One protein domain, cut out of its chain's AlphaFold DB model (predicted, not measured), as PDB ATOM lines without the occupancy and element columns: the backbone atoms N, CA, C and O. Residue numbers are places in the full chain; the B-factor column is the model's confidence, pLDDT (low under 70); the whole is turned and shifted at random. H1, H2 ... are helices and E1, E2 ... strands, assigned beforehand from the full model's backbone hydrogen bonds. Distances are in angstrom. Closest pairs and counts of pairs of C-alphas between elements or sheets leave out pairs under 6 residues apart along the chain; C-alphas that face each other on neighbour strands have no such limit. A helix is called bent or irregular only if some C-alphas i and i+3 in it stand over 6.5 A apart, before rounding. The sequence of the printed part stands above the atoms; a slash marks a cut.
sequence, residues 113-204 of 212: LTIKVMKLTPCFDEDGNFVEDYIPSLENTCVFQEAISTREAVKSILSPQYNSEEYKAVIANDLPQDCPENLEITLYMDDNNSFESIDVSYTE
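This is residues 113 to 204 of the 212 residues of an uncharacterized protein of Pseudobutyrivibrio xylanivorans (UniProt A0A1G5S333). A twisted sheet of four strands has two short helices, H1 and H2, packed on one face, while its other face is bare of named helices. The hairpin of E1 and E2 reaches well past E3 and E4, and its far part, around residues 122 to 132, makes a long two-stranded arm. The printed part has 92 residues, with two named helices and four named strands in the order E1 E2 H1 H2 E3 E4. The sheet runs E2, E1, E3, E4 and is mixed, and the class is mixed, helices and strands. The whole is elongated, 49 by 26 by 20 A, and only just loose, close to compact, with a radius of gyration of the C-alphas of 14.8 A.

Start at the sheet's inner strands, E1, residues 113 to 124, and E3, residues 182 to 189: they are parallel at 30 degrees, with N 116 and O 185 2.9 A apart, within hydrogen-bond range. Beside E1 look for edge strand E2, residues 130 to 143, its antiparallel hairpin partner at 163 degrees, where N 121 and O 133 are 2.8 A apart. E1 bends by 59 degrees at residue 121. Beside E3 is the other edge strand, E4, residues 195 to 203, antiparallel at 168 degrees in a second hairpin, with N 186 and O 199 2.8 A apart. E2 and E4 are apart. H1, residues 150 to 157, is on the sheet at a height of 9.0 A, over E1; their closest C-alphas, of Leu 113 and Ala 153, are 7.3 A apart. On the local plane it stands at 59 degrees to E1, slantwise to the strands, only just short of across. H2, residues 165 to 174, is on the same face at a height of 10.1 A, over E4 and, only just, E3, on which 3 of its 10 C-alphas fall. Its closest C-alphas to E4 are those of Glu 166 and Phe 195, 7.1 A apart. H1 and H2 are close but not clearly touching: the C-alphas of Arg 151 and Ile 171 are 6.5 A apart. Each O i to N i+4 pair of H1 is within hydrogen-bond range, against 4 of 6 in H2, which is only just irregular, with C-alphas 171 and 174 6.6 A apart.

Find C-alpha 113 at (-32.092, -35.111, 36.521); from there E1 runs 32.4 A to C-alpha 124. E2 returns over 39.1 A, from Phe 130 to Val 143. H1 is 11.0 A long, and H2 runs 15.5 A from C-alpha 165 at (-15.002, -29.868, 25.012). E3 spans 23.1 A and E4 24.5 A, ending with C-alpha 203 at (-29.485, -37.525, 46.958).

The C-alphas farthest apart, of Asp 127 and Glu 146, are 50.1 A apart. The printed part has no cut and no long link. Mean pLDDT of the printed part is 83.8; look at residues 159 to 174, of which 165 to 174 belong to H2, for values under 70.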
ATOM      1  N   LEU A 113     -33.197 -36.016  36.832       90.81
ATOM      2  CA  LEU A 113     -32.092 -35.111  36.521       90.81
ATOM      3  C   LEU A 113     -32.609 -33.716  36.160       90.81
ATOM      4  O   LEU A 113     -33.340 -33.546  35.183       90.81
ATOM      5  N   THR A 114     -32.152 -32.708  36.899       91.81
ATOM      6  CA  THR A 114     -32.355 -31.282  36.607       91.81
ATOM      7  C   THR A 114     -31.039 -30.623  36.201       91.81
ATOM      8  O   THR A 114     -30.031 -30.757  36.891       91.81
ATOM      9  N   ILE A 115     -31.051 -29.869  35.101       89.00
ATOM     10  CA  ILE A 115     -29.926 -29.042  34.653       89.00
ATOM     11  C   ILE A 115     -30.375 -27.585  34.572       89.00
ATOM     12  O   ILE A 115     -31.304 -27.257  33.828       89.00
ATOM     13  N   LYS A 116     -29.670 -26.710  35.288       91.81
ATOM     14  CA  LYS A 116     -29.843 -25.252  35.262       91.81
ATOM     15  C   LYS A 116     -28.624 -24.611  34.610       91.81
ATOM     16  O   LYS A 116     -27.495 -24.960  34.938       91.81
ATOM     17  N   VAL A 117     -28.835 -23.663  33.702       89.81
ATOM     18  CA  VAL A 117     -27.766 -22.870  33.076       89.81
ATOM     19  C   VAL A 117     -27.920 -21.422  33.506       89.81
ATOM     20  O   VAL A 117     -28.849 -20.726  33.088       89.81
ATOM     21  N   MET A 118     -26.993 -20.970  34.334       93.81
ATOM     22  CA  MET A 118     -26.934 -19.648  34.933       93.81
ATOM     23  C   MET A 118     -25.965 -18.786  34.130       93.81
ATOM     24  O   MET A 118     -24.792 -19.129  34.004       93.81
ATOM     25  N   LYS A 119     -26.431 -17.662  33.582       92.62
ATOM     26  CA  LYS A 119     -25.596 -16.782  32.761       92.62
ATOM     27  C   LYS A 119     -25.341 -15.447  33.449       92.62
ATOM     28  O   LYS A 119     -26.296 -14.740  33.787       92.62
ATOM     29  N   LEU A 120     -24.067 -15.075  33.568       94.44
ATOM     30  CA  LEU A 120     -23.656 -13.760  34.038       94.44
ATOM     31  C   LEU A 120     -24.232 -12.686  33.107       94.44
ATOM     32  O   LEU A 120     -23.943 -12.640  31.908       94.44
ATOM     33  N   THR A 121     -25.116 -11.858  33.653       92.88
ATOM     34  CA  THR A 121     -25.911 -10.897  32.891       92.88
ATOM     35  C   THR A 121     -25.806  -9.513  33.527       92.88
ATOM     36  O   THR A 121     -26.127  -9.361  34.708       92.88
ATOM     37  N   PRO A 122     -25.411  -8.474  32.767       92.31
ATOM     38  CA  PRO A 122     -25.397  -7.109  33.270       92.31
ATOM     39  C   PRO A 122     -26.828  -6.598  33.469       92.31
ATOM     40  O   PRO A 122     -27.634  -6.567  32.532       92.31
ATOM     41  N   CYS A 123     -27.139  -6.163  34.683       93.62
ATOM     42  CA  CYS A 123     -28.450  -5.664  35.075       93.62
ATOM     43  C   CYS A 123     -28.327  -4.416  35.971       93.62
ATOM     44  O   CYS A 123     -27.244  -3.857  36.164       93.62
ATOM     45  N   PHE A 124     -29.467  -3.917  36.449       95.06
ATOM     46  CA  PHE A 124     -29.527  -2.792  37.376       95.06
ATOM     47  C   PHE A 124     -30.248  -3.224  38.648       95.06
ATOM     48  O   PHE A 124     -31.301  -3.860  38.561       95.06
ATOM     49  N   ASP A 125     -29.689  -2.870  39.805       94.81
ATOM     50  CA  ASP A 125     -30.327  -3.098  41.104       94.81
ATOM     51  C   ASP A 125     -31.528  -2.152  41.336       94.81
ATOM     52  O   ASP A 125     -31.839  -1.282  40.515       94.81
ATOM     53  N   GLU A 126     -32.223  -2.312  42.467       96.50
ATOM     54  CA  GLU A 126     -33.386  -1.478  42.827       96.50
ATOM     55  C   GLU A 126     -33.044   0.020  42.991       96.50
ATOM     56  O   GLU A 126     -33.923   0.872  42.834       96.50
ATOM     57  N   ASP A 127     -31.775   0.349  43.257       97.06
ATOM     58  CA  ASP A 127     -31.251   1.716  43.378       97.06
ATOM     59  C   ASP A 127     -30.781   2.297  42.022       97.06
ATOM     60  O   ASP A 127     -30.485   3.494  41.916       97.06
ATOM     61  N   GLY A 128     -30.744   1.482  40.961       95.50
ATOM     62  CA  GLY A 128     -30.302   1.857  39.618       95.50
ATOM     63  C   GLY A 128     -28.783   1.830  39.409       95.50
ATOM     64  O   GLY A 128     -28.295   2.439  38.451       95.50
ATOM     65  N   ASN A 129     -28.024   1.150  40.272       96.81
ATOM     66  CA  ASN A 129     -26.604   0.880  40.049       96.81
ATOM     67  C   ASN A 129     -26.433  -0.286  39.073       96.81
ATOM     68  O   ASN A 129     -27.220  -1.228  39.067       96.81
ATOM     69  N   PHE A 130     -25.381  -0.228  38.257       95.31
ATOM     70  CA  PHE A 130     -24.992  -1.341  37.393       95.31
ATOM     71  C   PHE A 130     -24.378  -2.465  38.234       95.31
ATOM     72  O   PHE A 130     -23.432  -2.215  38.986       95.31
ATOM     73  N   VAL A 131     -24.894  -3.680  38.066       95.19
ATOM     74  CA  VAL A 131     -24.395  -4.907  38.696       95.19
ATOM     75  C   VAL A 131     -24.370  -6.040  37.667       95.19
ATOM     76  O   VAL A 131     -25.054  -5.981  36.646       95.19
ATOM     77  N   GLU A 132     -23.574  -7.067  37.930       94.44
ATOM     78  CA  GLU A 132     -23.540  -8.302  37.146       94.44
ATOM     79  C   GLU A 132     -24.012  -9.428  38.063       94.44
ATOM     80  O   GLU A 132     -23.518  -9.553  39.184       94.44
ATOM     81  N   ASP A 133     -25.004 -10.191  37.611       94.88
ATOM     82  CA  ASP A 133     -25.616 -11.269  38.391       94.88
ATOM     83  C   ASP A 133     -25.912 -12.476  37.493       94.88
ATOM     84  O   ASP A 133     -26.067 -12.349  36.274       94.88
ATOM     85  N   TYR A 134     -25.979 -13.659  38.092       94.50
ATOM     86  CA  TYR A 134     -26.249 -14.905  37.393       94.50
ATOM     87  C   TYR A 134     -27.755 -15.115  37.243       94.50
ATOM     88  O   TYR A 134     -28.459 -15.433  38.200       94.50
ATOM     89  N   ILE A 135     -28.253 -14.978  36.015       92.75
ATOM     90  CA  ILE A 135     -29.678 -15.129  35.704       92.75
ATOM     91  C   ILE A 135     -29.918 -16.512  35.068       92.75
ATOM     92  O   ILE A 135     -29.167 -16.890  34.160       92.75
ATOM     93  N   PRO A 136     -30.952 -17.271  35.488       92.44
ATOM     94  CA  PRO A 136     -31.329 -18.519  34.830       92.44
ATOM     95  C   PRO A 136     -31.656 -18.287  33.351       92.44
ATOM     96  O   PRO A 136     -32.511 -17.469  33.007       92.44
ATOM     97  N   SER A 137     -30.965 -19.011  32.474       89.50
ATOM     98  CA  SER A 137     -31.112 -18.933  31.013       89.50
ATOM     99  C   SER A 137     -31.748 -20.188  30.408       89.50
ATOM    100  O   SER A 137     -32.434 -20.101  29.390       89.50
ATOM    101  N   LEU A 138     -31.562 -21.337  31.062       87.38
ATOM    102  CA  LEU A 138     -32.192 -22.617  30.752       87.38
ATOM    103  C   LEU A 138     -32.407 -23.381  32.061       87.38
ATOM    104  O   LEU A 138     -31.522 -23.398  32.914       87.38
ATOM    105  N   GLU A 139     -33.550 -24.044  32.192       90.88
ATOM    106  CA  GLU A 139     -33.815 -25.031  33.236       90.88
ATOM    107  C   GLU A 139     -34.582 -26.183  32.584       90.88
ATOM    108  O   GLU A 139     -35.668 -25.978  32.042       90.88
ATOM    109  N   ASN A 140     -33.985 -27.373  32.585       88.62
ATOM    110  CA  ASN A 140     -34.581 -28.592  32.048       88.62
ATOM    111  C   ASN A 140     -34.553 -29.673  33.128       88.62
ATOM    112  O   ASN A 140     -33.496 -29.934  33.699       88.62
ATOM    113  N   THR A 141     -35.677 -30.355  33.326       90.69
ATOM    114  CA  THR A 141     -35.773 -31.541  34.184       90.69
ATOM    115  C   THR A 141     -36.285 -32.713  33.357       90.69
ATOM    116  O   THR A 141     -37.258 -32.571  32.612       90.69
ATOM    117  N   CYS A 142     -35.646 -33.873  33.477       89.88
ATOM    118  CA  CYS A 142     -36.096 -35.129  32.881       89.88
ATOM    119  C   CYS A 142     -36.059 -36.245  33.923       89.88
ATOM    120  O   CYS A 142     -35.202 -36.253  34.802       89.88
ATOM    121  N   VAL A 143     -36.995 -37.185  33.801       90.81
ATOM    122  CA  VAL A 143     -37.082 -38.375  34.650       90.81
ATOM    123  C   VAL A 143     -36.889 -39.597  33.764       90.81
ATOM    124  O   VAL A 143     -37.555 -39.720  32.732       90.81
ATOM    125  N   PHE A 144     -35.980 -40.475  34.164       88.12
ATOM    126  CA  PHE A 144     -35.660 -41.733  33.505       88.12
ATOM    127  C   PHE A 144     -36.297 -42.868  34.312       88.12
ATOM    128  O   PHE A 144     -36.234 -42.861  35.536       88.12
ATOM    129  N   GLN A 145     -36.976 -43.796  33.633       86.25
ATOM    130  CA  GLN A 145     -37.675 -44.928  34.268       86.25
ATOM    131  C   GLN A 145     -36.833 -46.208  34.324       86.25
ATOM    132  O   GLN A 145     -37.267 -47.184  34.915       86.25
ATOM    133  N   GLU A 146     -35.677 -46.199  33.670       84.94
ATOM    134  CA  GLU A 146     -34.736 -47.310  33.561       84.94
ATOM    135  C   GLU A 146     -33.381 -46.809  34.077       84.94
ATOM    136  O   GLU A 146     -33.075 -45.614  33.932       84.94
ATOM    137  N   ALA A 147     -32.562 -47.702  34.638       81.88
ATOM    138  CA  ALA A 147     -31.204 -47.372  35.052       81.88
ATOM    139  C   ALA A 147     -30.396 -46.787  33.877       81.88
ATOM    140  O   ALA A 147     -30.221 -47.403  32.824       81.88
ATOM    141  N   ILE A 148     -29.885 -45.569  34.064       85.88
ATOM    142  CA  ILE A 148     -29.118 -44.832  33.060       85.88
ATOM    143  C   ILE A 148     -27.830 -44.300  33.687       85.88
ATOM    144  O   ILE A 148     -27.819 -43.848  34.830       85.88
ATOM    145  N   SER A 149     -26.726 -44.306  32.936       86.75
ATOM    146  CA  SER A 149     -25.504 -43.643  33.407       86.75
ATOM    147  C   SER A 149     -25.714 -42.129  33.462       86.75
ATOM    148  O   SER A 149     -26.284 -41.541  32.533       86.75
ATOM    149  N   THR A 150     -25.187 -41.460  34.490       84.44
ATOM    150  CA  THR A 150     -25.285 -39.993  34.613       84.44
ATOM    151  C   THR A 150     -24.797 -39.301  33.342       84.44
ATOM    152  O   THR A 150     -25.427 -38.387  32.813       84.44
ATOM    153  N   ARG A 151     -23.691 -39.787  32.774       82.38
ATOM    154  CA  ARG A 151     -23.111 -39.263  31.534       82.38
ATOM    155  C   ARG A 151     -24.076 -39.290  30.346       82.38
ATOM    156  O   ARG A 151     -24.024 -38.385  29.510       82.38
ATOM    157  N   GLU A 152     -24.908 -40.319  30.232       83.31
ATOM    158  CA  GLU A 152     -25.880 -40.443  29.148       83.31
ATOM    159  C   GLU A 152     -27.131 -39.600  29.411       83.31
ATOM    160  O   GLU A 152     -27.559 -38.862  28.519       83.31
ATOM    161  N   ALA A 153     -27.621 -39.595  30.654       85.25
ATOM    162  CA  ALA A 153     -28.715 -38.738  31.099       85.25
ATOM    163  C   ALA A 153     -28.426 -37.253  30.812       85.25
ATOM    164  O   ALA A 153     -29.174 -36.605  30.076       85.25
ATOM    165  N   VAL A 154     -27.293 -36.716  31.279       82.81
ATOM    166  CA  VAL A 154     -26.947 -35.290  31.106       82.81
ATOM    167  C   VAL A 154     -26.675 -34.953  29.627       82.81
ATOM    168  O   VAL A 154     -27.055 -33.882  29.147       82.81
ATOM    169  N   LYS A 155     -26.116 -35.893  28.847       81.38
ATOM    170  CA  LYS A 155     -25.964 -35.767  27.382       81.38
ATOM    171  C   LYS A 155     -27.308 -35.723  26.637       81.38
ATOM    172  O   LYS A 155     -27.368 -35.102  25.579       81.38
ATOM    173  N   SER A 156     -28.357 -36.375  27.143       81.50
ATOM    174  CA  SER A 156     -29.684 -36.379  26.505       81.50
ATOM    175  C   SER A 156     -30.429 -35.044  26.656       81.50
ATOM    176  O   SER A 156     -31.153 -34.639  25.748       81.50
ATOM    177  N   ILE A 157     -30.212 -34.340  27.774       81.56
ATOM    178  CA  ILE A 157     -30.905 -33.088  28.114       81.56
ATOM    179  C   ILE A 157     -30.234 -31.868  27.470       81.56
ATOM    180  O   ILE A 157     -30.911 -30.912  27.074       81.56
ATOM    181  N   LEU A 158     -28.901 -31.859  27.385       77.12
ATOM    182  CA  LEU A 158     -28.169 -30.709  26.858       77.12
ATOM    183  C   LEU A 158     -28.205 -30.664  25.331       77.12
ATOM    184  O   LEU A 158     -27.786 -31.582  24.627       77.12
ATOM    185  N   SER A 159     -28.687 -29.533  24.811       64.56
ATOM    186  CA  SER A 159     -28.764 -29.304  23.369       64.56
ATOM    187  C   SER A 159     -27.368 -29.314  22.720       64.56
ATOM    188  O   SER A 159     -26.384 -28.942  23.371       64.56
ATOM    189  N   PRO A 160     -27.253 -29.619  21.411       65.12
ATOM    190  CA  PRO A 160     -25.972 -29.586  20.700       65.12
ATOM    191  C   PRO A 160     -25.271 -28.215  20.716       65.12
ATOM    192  O   PRO A 160     -24.097 -28.146  20.362       65.12
ATOM    193  N   GLN A 161     -25.947 -27.140  21.143       62.47
ATOM    194  CA  GLN A 161     -25.355 -25.806  21.309       62.47
ATOM    195  C   GLN A 161     -24.377 -25.719  22.496       62.47
ATOM    196  O   GLN A 161     -23.505 -24.859  22.485       62.47
ATOM    197  N   TYR A 162     -24.477 -26.624  23.481       66.00
ATOM    198  CA  TYR A 162     -23.603 -26.681  24.668       66.00
ATOM    199  C   TYR A 162     -22.549 -27.801  24.589       66.00
ATOM    200  O   TYR A 162     -21.897 -28.133  25.573       66.00
ATOM    201  N   ASN A 163     -22.367 -28.406  23.412       60.62
ATOM    202  CA  ASN A 163     -21.522 -29.586  23.196       60.62
ATOM    203  C   ASN A 163     -20.023 -29.231  23.032       60.62
ATOM    204  O   ASN A 163     -19.343 -29.759  22.148       60.62
ATOM    205  N   SER A 164     -19.517 -28.296  23.845       59.75
ATOM    206  CA  SER A 164     -18.100 -27.915  23.865       59.75
ATOM    207  C   SER A 164     -17.246 -28.989  24.556       59.75
ATOM    208  O   SER A 164     -17.738 -29.849  25.289       59.75
ATOM    209  N   GLU A 165     -15.933 -28.963  24.320       64.50
ATOM    210  CA  GLU A 165     -15.002 -29.868  25.012       64.50
ATOM    211  C   GLU A 165     -14.928 -29.584  26.522       64.50
ATOM    212  O   GLU A 165     -14.683 -30.500  27.303       64.50
ATOM    213  N   GLU A 166     -15.240 -28.353  26.934       63.00
ATOM    214  CA  GLU A 166     -15.353 -27.929  28.334       63.00
ATOM    215  C   GLU A 166     -16.415 -28.763  29.071       63.00
ATOM    216  O   GLU A 166     -16.132 -29.342  30.117       63.00
ATOM    217  N   TYR A 167     -17.598 -28.951  28.475       65.06
ATOM    218  CA  TYR A 167     -18.653 -29.788  29.055       65.06
ATOM    219  C   TYR A 167     -18.248 -31.277  29.172       65.06
ATOM    220  O   TYR A 167     -18.671 -31.983  30.089       65.06
ATOM    221  N   LYS A 168     -17.358 -31.780  28.305       63.19
ATOM    222  CA  LYS A 168     -16.807 -33.141  28.462       63.19
ATOM    223  C   LYS A 168     -15.821 -33.239  29.628       63.19
ATOM    224  O   LYS A 168     -15.776 -34.285  30.268       63.19
ATOM    225  N   ALA A 169     -15.046 -32.186  29.898       61.03
ATOM    226  CA  ALA A 169     -14.129 -32.134  31.041       61.03
ATOM    227  C   ALA A 169     -14.886 -32.098  32.382       61.03
ATOM    228  O   ALA A 169     -14.449 -32.706  33.356       61.03
ATOM    229  N   VAL A 170     -16.051 -31.447  32.381       61.78
ATOM    230  CA  VAL A 170     -17.011 -31.363  33.489       61.78
ATOM    231  C   VAL A 170     -17.591 -32.724  33.871       61.78
ATOM    232  O   VAL A 170     -17.502 -33.127  35.026       61.78
ATOM    233  N   ILE A 171     -18.139 -33.470  32.902       65.12
ATOM    234  CA  ILE A 171     -18.723 -34.797  33.170       65.12
ATOM    235  C   ILE A 171     -17.679 -35.772  33.739       65.12
ATOM    236  O   ILE A 171     -18.024 -36.714  34.443       65.12
ATOM    237  N   ALA A 172     -16.407 -35.590  33.379       59.69
ATOM    238  CA  ALA A 172     -15.382 -36.610  33.547       59.69
ATOM    239  C   ALA A 172     -14.846 -36.790  34.979       59.69
ATOM    240  O   ALA A 172     -14.137 -37.771  35.192       59.69
ATOM    241  N   ASN A 173     -15.118 -35.874  35.921       60.06
ATOM    242  CA  ASN A 173     -14.447 -35.881  37.233       60.06
ATOM    243  C   ASN A 173     -15.373 -35.779  38.460       60.06
ATOM    244  O   ASN A 173     -15.050 -36.393  39.472       60.06
ATOM    245  N   ASP A 174     -16.494 -35.047  38.388       69.25
ATOM    246  CA  ASP A 174     -17.295 -34.680  39.577       69.25
ATOM    247  C   ASP A 174     -18.742 -35.221  39.575       69.25
ATOM    248  O   ASP A 174     -19.544 -34.860  40.436       69.25
ATOM    249  N   LEU A 175     -19.104 -36.086  38.618       79.62
ATOM    250  CA  LEU A 175     -20.430 -36.712  38.546       79.62
ATOM    251  C   LEU A 175     -20.394 -38.178  39.019       79.62
ATOM    252  O   LEU A 175     -19.427 -38.880  38.712       79.62
ATOM    253  N   PRO A 176     -21.442 -38.665  39.715       80.81
ATOM    254  CA  PRO A 176     -21.573 -40.085  40.033       80.81
ATOM    255  C   PRO A 176     -21.673 -40.905  38.742       80.81
ATOM    256  O   PRO A 176     -22.213 -40.433  37.738       80.81
ATOM    257  N   GLN A 177     -21.138 -42.128  38.755       81.50
ATOM    258  CA  GLN A 177     -21.134 -43.012  37.583       81.50
ATOM    259  C   GLN A 177     -22.567 -43.301  37.108       81.50
ATOM    260  O   GLN A 177     -22.909 -43.079  35.939       81.50
ATOM    261  N   ASP A 178     -23.401 -43.708  38.057       82.62
ATOM    262  CA  ASP A 178     -24.800 -44.068  37.875       82.62
ATOM    263  C   ASP A 178     -25.697 -42.910  38.341       82.62
ATOM    264  O   ASP A 178     -25.294 -42.103  39.184       82.62
ATOM    265  N   CYS A 179     -26.870 -42.764  37.723       82.81
ATOM    266  CA  CYS A 179     -27.764 -41.618  37.916       82.81
ATOM    267  C   CYS A 179     -28.538 -41.774  39.241       82.81
ATOM    268  O   CYS A 179     -29.382 -42.664  39.325       82.81
ATOM    269  N   PRO A 180     -28.273 -40.957  40.281       86.69
ATOM    270  CA  PRO A 180     -28.940 -41.093  41.576       86.69
ATOM    271  C   PRO A 180     -30.389 -40.598  41.494       86.69
ATOM    272  O   PRO A 180     -30.681 -39.716  40.688       86.69
ATOM    273  N   GLU A 181     -31.274 -41.092  42.373       87.88
ATOM    274  CA  GLU A 181     -32.726 -40.801  42.393       87.88
ATOM    275  C   GLU A 181     -33.056 -39.324  42.103       87.88
ATOM    276  O   GLU A 181     -33.968 -39.012  41.337       87.88
ATOM    277  N   ASN A 182     -32.278 -38.396  42.670       90.25
ATOM    278  CA  ASN A 182     -32.353 -36.976  42.347       90.25
ATOM    279  C   ASN A 182     -30.950 -36.388  42.137       90.25
ATOM    280  O   ASN A 182     -30.151 -36.360  43.075       90.25
ATOM    281  N   LEU A 183     -30.684 -35.853  40.941       89.81
ATOM    282  CA  LEU A 183     -29.460 -35.150  40.546       89.81
ATOM    283  C   LEU A 183     -29.795 -33.741  40.033       89.81
ATOM    284  O   LEU A 183     -30.545 -33.577  39.072       89.81
ATOM    285  N   GLU A 184     -29.205 -32.709  40.631       91.81
ATOM    286  CA  GLU A 184     -29.258 -31.331  40.142       91.81
ATOM    287  C   GLU A 184     -27.851 -30.834  39.787       91.81
ATOM    288  O   GLU A 184     -26.936 -30.857  40.613       91.81
ATOM    289  N   ILE A 185     -27.700 -30.350  38.554       89.38
ATOM    290  CA  ILE A 185     -26.472 -29.754  38.026       89.38
ATOM    291  C   ILE A 185     -26.760 -28.295  37.668       89.38
ATOM    292  O   ILE A 185     -27.578 -28.012  36.790       89.38
ATOM    293  N   THR A 186     -26.057 -27.364  38.306       91.31
ATOM    294  CA  THR A 186     -26.103 -25.937  37.968       91.31
ATOM    295  C   THR A 186     -24.806 -25.528  37.280       91.31
ATOM    296  O   THR A 186     -23.721 -25.668  37.838       91.31
ATOM    297  N   LEU A 187     -24.927 -25.031  36.050       87.88
ATOM    298  CA  LEU A 187     -23.830 -24.625  35.175       87.88
ATOM    299  C   LEU A 187     -23.729 -23.096  35.147       87.88
ATOM    300  O   LEU A 187     -24.668 -22.448  34.686       87.88
ATOM    301  N   TYR A 188     -22.611 -22.517  35.581       90.06
ATOM    302  CA  TYR A 188     -22.387 -21.068  35.539       90.06
ATOM    303  C   TYR A 188     -21.547 -20.686  34.318       90.06
ATOM    304  O   TYR A 188     -20.487 -21.265  34.065       90.06
ATOM    305  N   MET A 189     -22.040 -19.717  33.546       88.56
ATOM    306  CA  MET A 189     -21.423 -19.230  32.312       88.56
ATOM    307  C   MET A 189     -21.130 -17.732  32.387       88.56
ATOM    308  O   MET A 189     -21.975 -16.955  32.843       88.56
ATOM    309  N   ASP A 190     -19.969 -17.336  31.869       87.56
ATOM    310  CA  ASP A 190     -19.531 -15.941  31.793       87.56
ATOM    311  C   ASP A 190     -20.260 -15.137  30.688       87.56
ATOM    312  O   ASP A 190     -21.174 -15.616  29.997       87.56
ATOM    313  N   ASP A 191     -19.850 -13.881  30.492       84.44
ATOM    314  CA  ASP A 191     -20.399 -13.006  29.453       84.44
ATOM    315  C   ASP A 191     -20.046 -13.462  28.016       84.44
ATOM    316  O   ASP A 191     -20.811 -13.197  27.077       84.44
ATOM    317  N   ASN A 192     -18.962 -14.229  27.854       84.50
ATOM    318  CA  ASN A 192     -18.478 -14.813  26.596       84.50
ATOM    319  C   ASN A 192     -19.173 -16.139  26.224       84.50
ATOM    320  O   ASN A 192     -19.048 -16.594  25.082       84.50
ATOM    321  N   ASN A 193     -19.989 -16.701  27.124       77.56
ATOM    322  CA  ASN A 193     -20.562 -18.055  27.071       77.56
ATOM    323  C   ASN A 193     -19.528 -19.188  27.254       77.56
ATOM    324  O   ASN A 193     -19.749 -20.294  26.758       77.56
ATOM    325  N   SER A 194     -18.432 -18.938  27.966       82.75
ATOM    326  CA  SER A 194     -17.548 -19.981  28.496       82.75
ATOM    327  C   SER A 194     -18.039 -20.447  29.868       82.75
ATOM    328  O   SER A 194     -18.619 -19.669  30.628       82.75
ATOM    329  N   PHE A 195     -17.823 -21.722  30.197       82.94
ATOM    330  CA  PHE A 195     -18.133 -22.250  31.530       82.94
ATOM    331  C   PHE A 195     -17.113 -21.754  32.566       82.94
ATOM    332  O   PHE A 195     -15.906 -21.874  32.356       82.94
ATOM    333  N   GLU A 196     -17.601 -21.228  33.691       85.12
ATOM    334  CA  GLU A 196     -16.772 -20.702  34.785       85.12
ATOM    335  C   GLU A 196     -16.714 -21.668  35.976       85.12
ATOM    336  O   GLU A 196     -15.634 -21.992  36.473       85.12
ATOM    337  N   SER A 197     -17.873 -22.152  36.425       86.19
ATOM    338  CA  SER A 197     -17.998 -23.066  37.561       86.19
ATOM    339  C   SER A 197     -19.262 -23.916  37.459       86.19
ATOM    340  O   SER A 197     -20.159 -23.642  36.656       86.19
ATOM    341  N   ILE A 198     -19.317 -24.984  38.257       85.38
ATOM    342  CA  ILE A 198     -20.436 -25.923  38.299       85.38
ATOM    343  C   ILE A 198     -20.673 -26.358  39.733       85.38
ATOM    344  O   ILE A 198     -19.736 -26.770  40.415       85.38
ATOM    345  N   ASP A 199     -21.940 -26.328  40.131       88.62
ATOM    346  CA  ASP A 199     -22.411 -26.933  41.367       88.62
ATOM    347  C   ASP A 199     -23.188 -28.209  41.024       88.62
ATOM    348  O   ASP A 199     -24.144 -28.182  40.244       88.62
ATOM    349  N   VAL A 200     -22.780 -29.331  41.616       88.06
ATOM    350  CA  VAL A 200     -23.483 -30.616  41.541       88.06
ATOM    351  C   VAL A 200     -24.054 -30.919  42.920       88.06
ATOM    352  O   VAL A 200     -23.345 -30.839  43.924       88.06
ATOM    353  N   SER A 201     -25.328 -31.290  42.982       89.38
ATOM    354  CA  SER A 201     -25.966 -31.770  44.209       89.38
ATOM    355  C   SER A 201     -26.872 -32.952  43.899       89.38
ATOM    356  O   SER A 201     -27.532 -32.972  42.864       89.38
ATOM    357  N   TYR A 202     -26.884 -33.953  44.771       88.44
ATOM    358  CA  TYR A 202     -27.678 -35.157  44.575       88.44
ATOM    359  C   TYR A 202     -28.059 -35.807  45.901       88.44
ATOM    360  O   TYR A 202     -27.463 -35.521  46.944       88.44
ATOM    361  N   THR A 203     -29.064 -36.676  45.842       84.38
ATOM    362  CA  THR A 203     -29.485 -37.525  46.958       84.38
ATOM    363  C   THR A 203     -29.147 -38.969  46.614       84.38
ATOM    364  O   THR A 203     -29.725 -39.528  45.689       84.38
ATOM    365  N   GLU A 204     -28.206 -39.561  47.348       74.69
ATOM    366  CA  GLU A 204     -27.981 -41.009  47.334       74.69
ATOM    367  C   GLU A 204     -29.086 -41.707  48.131       74.69
ATOM    368  O   GLU A 204     -29.532 -41.196  49.169       74.69
TER     369      GLU A 204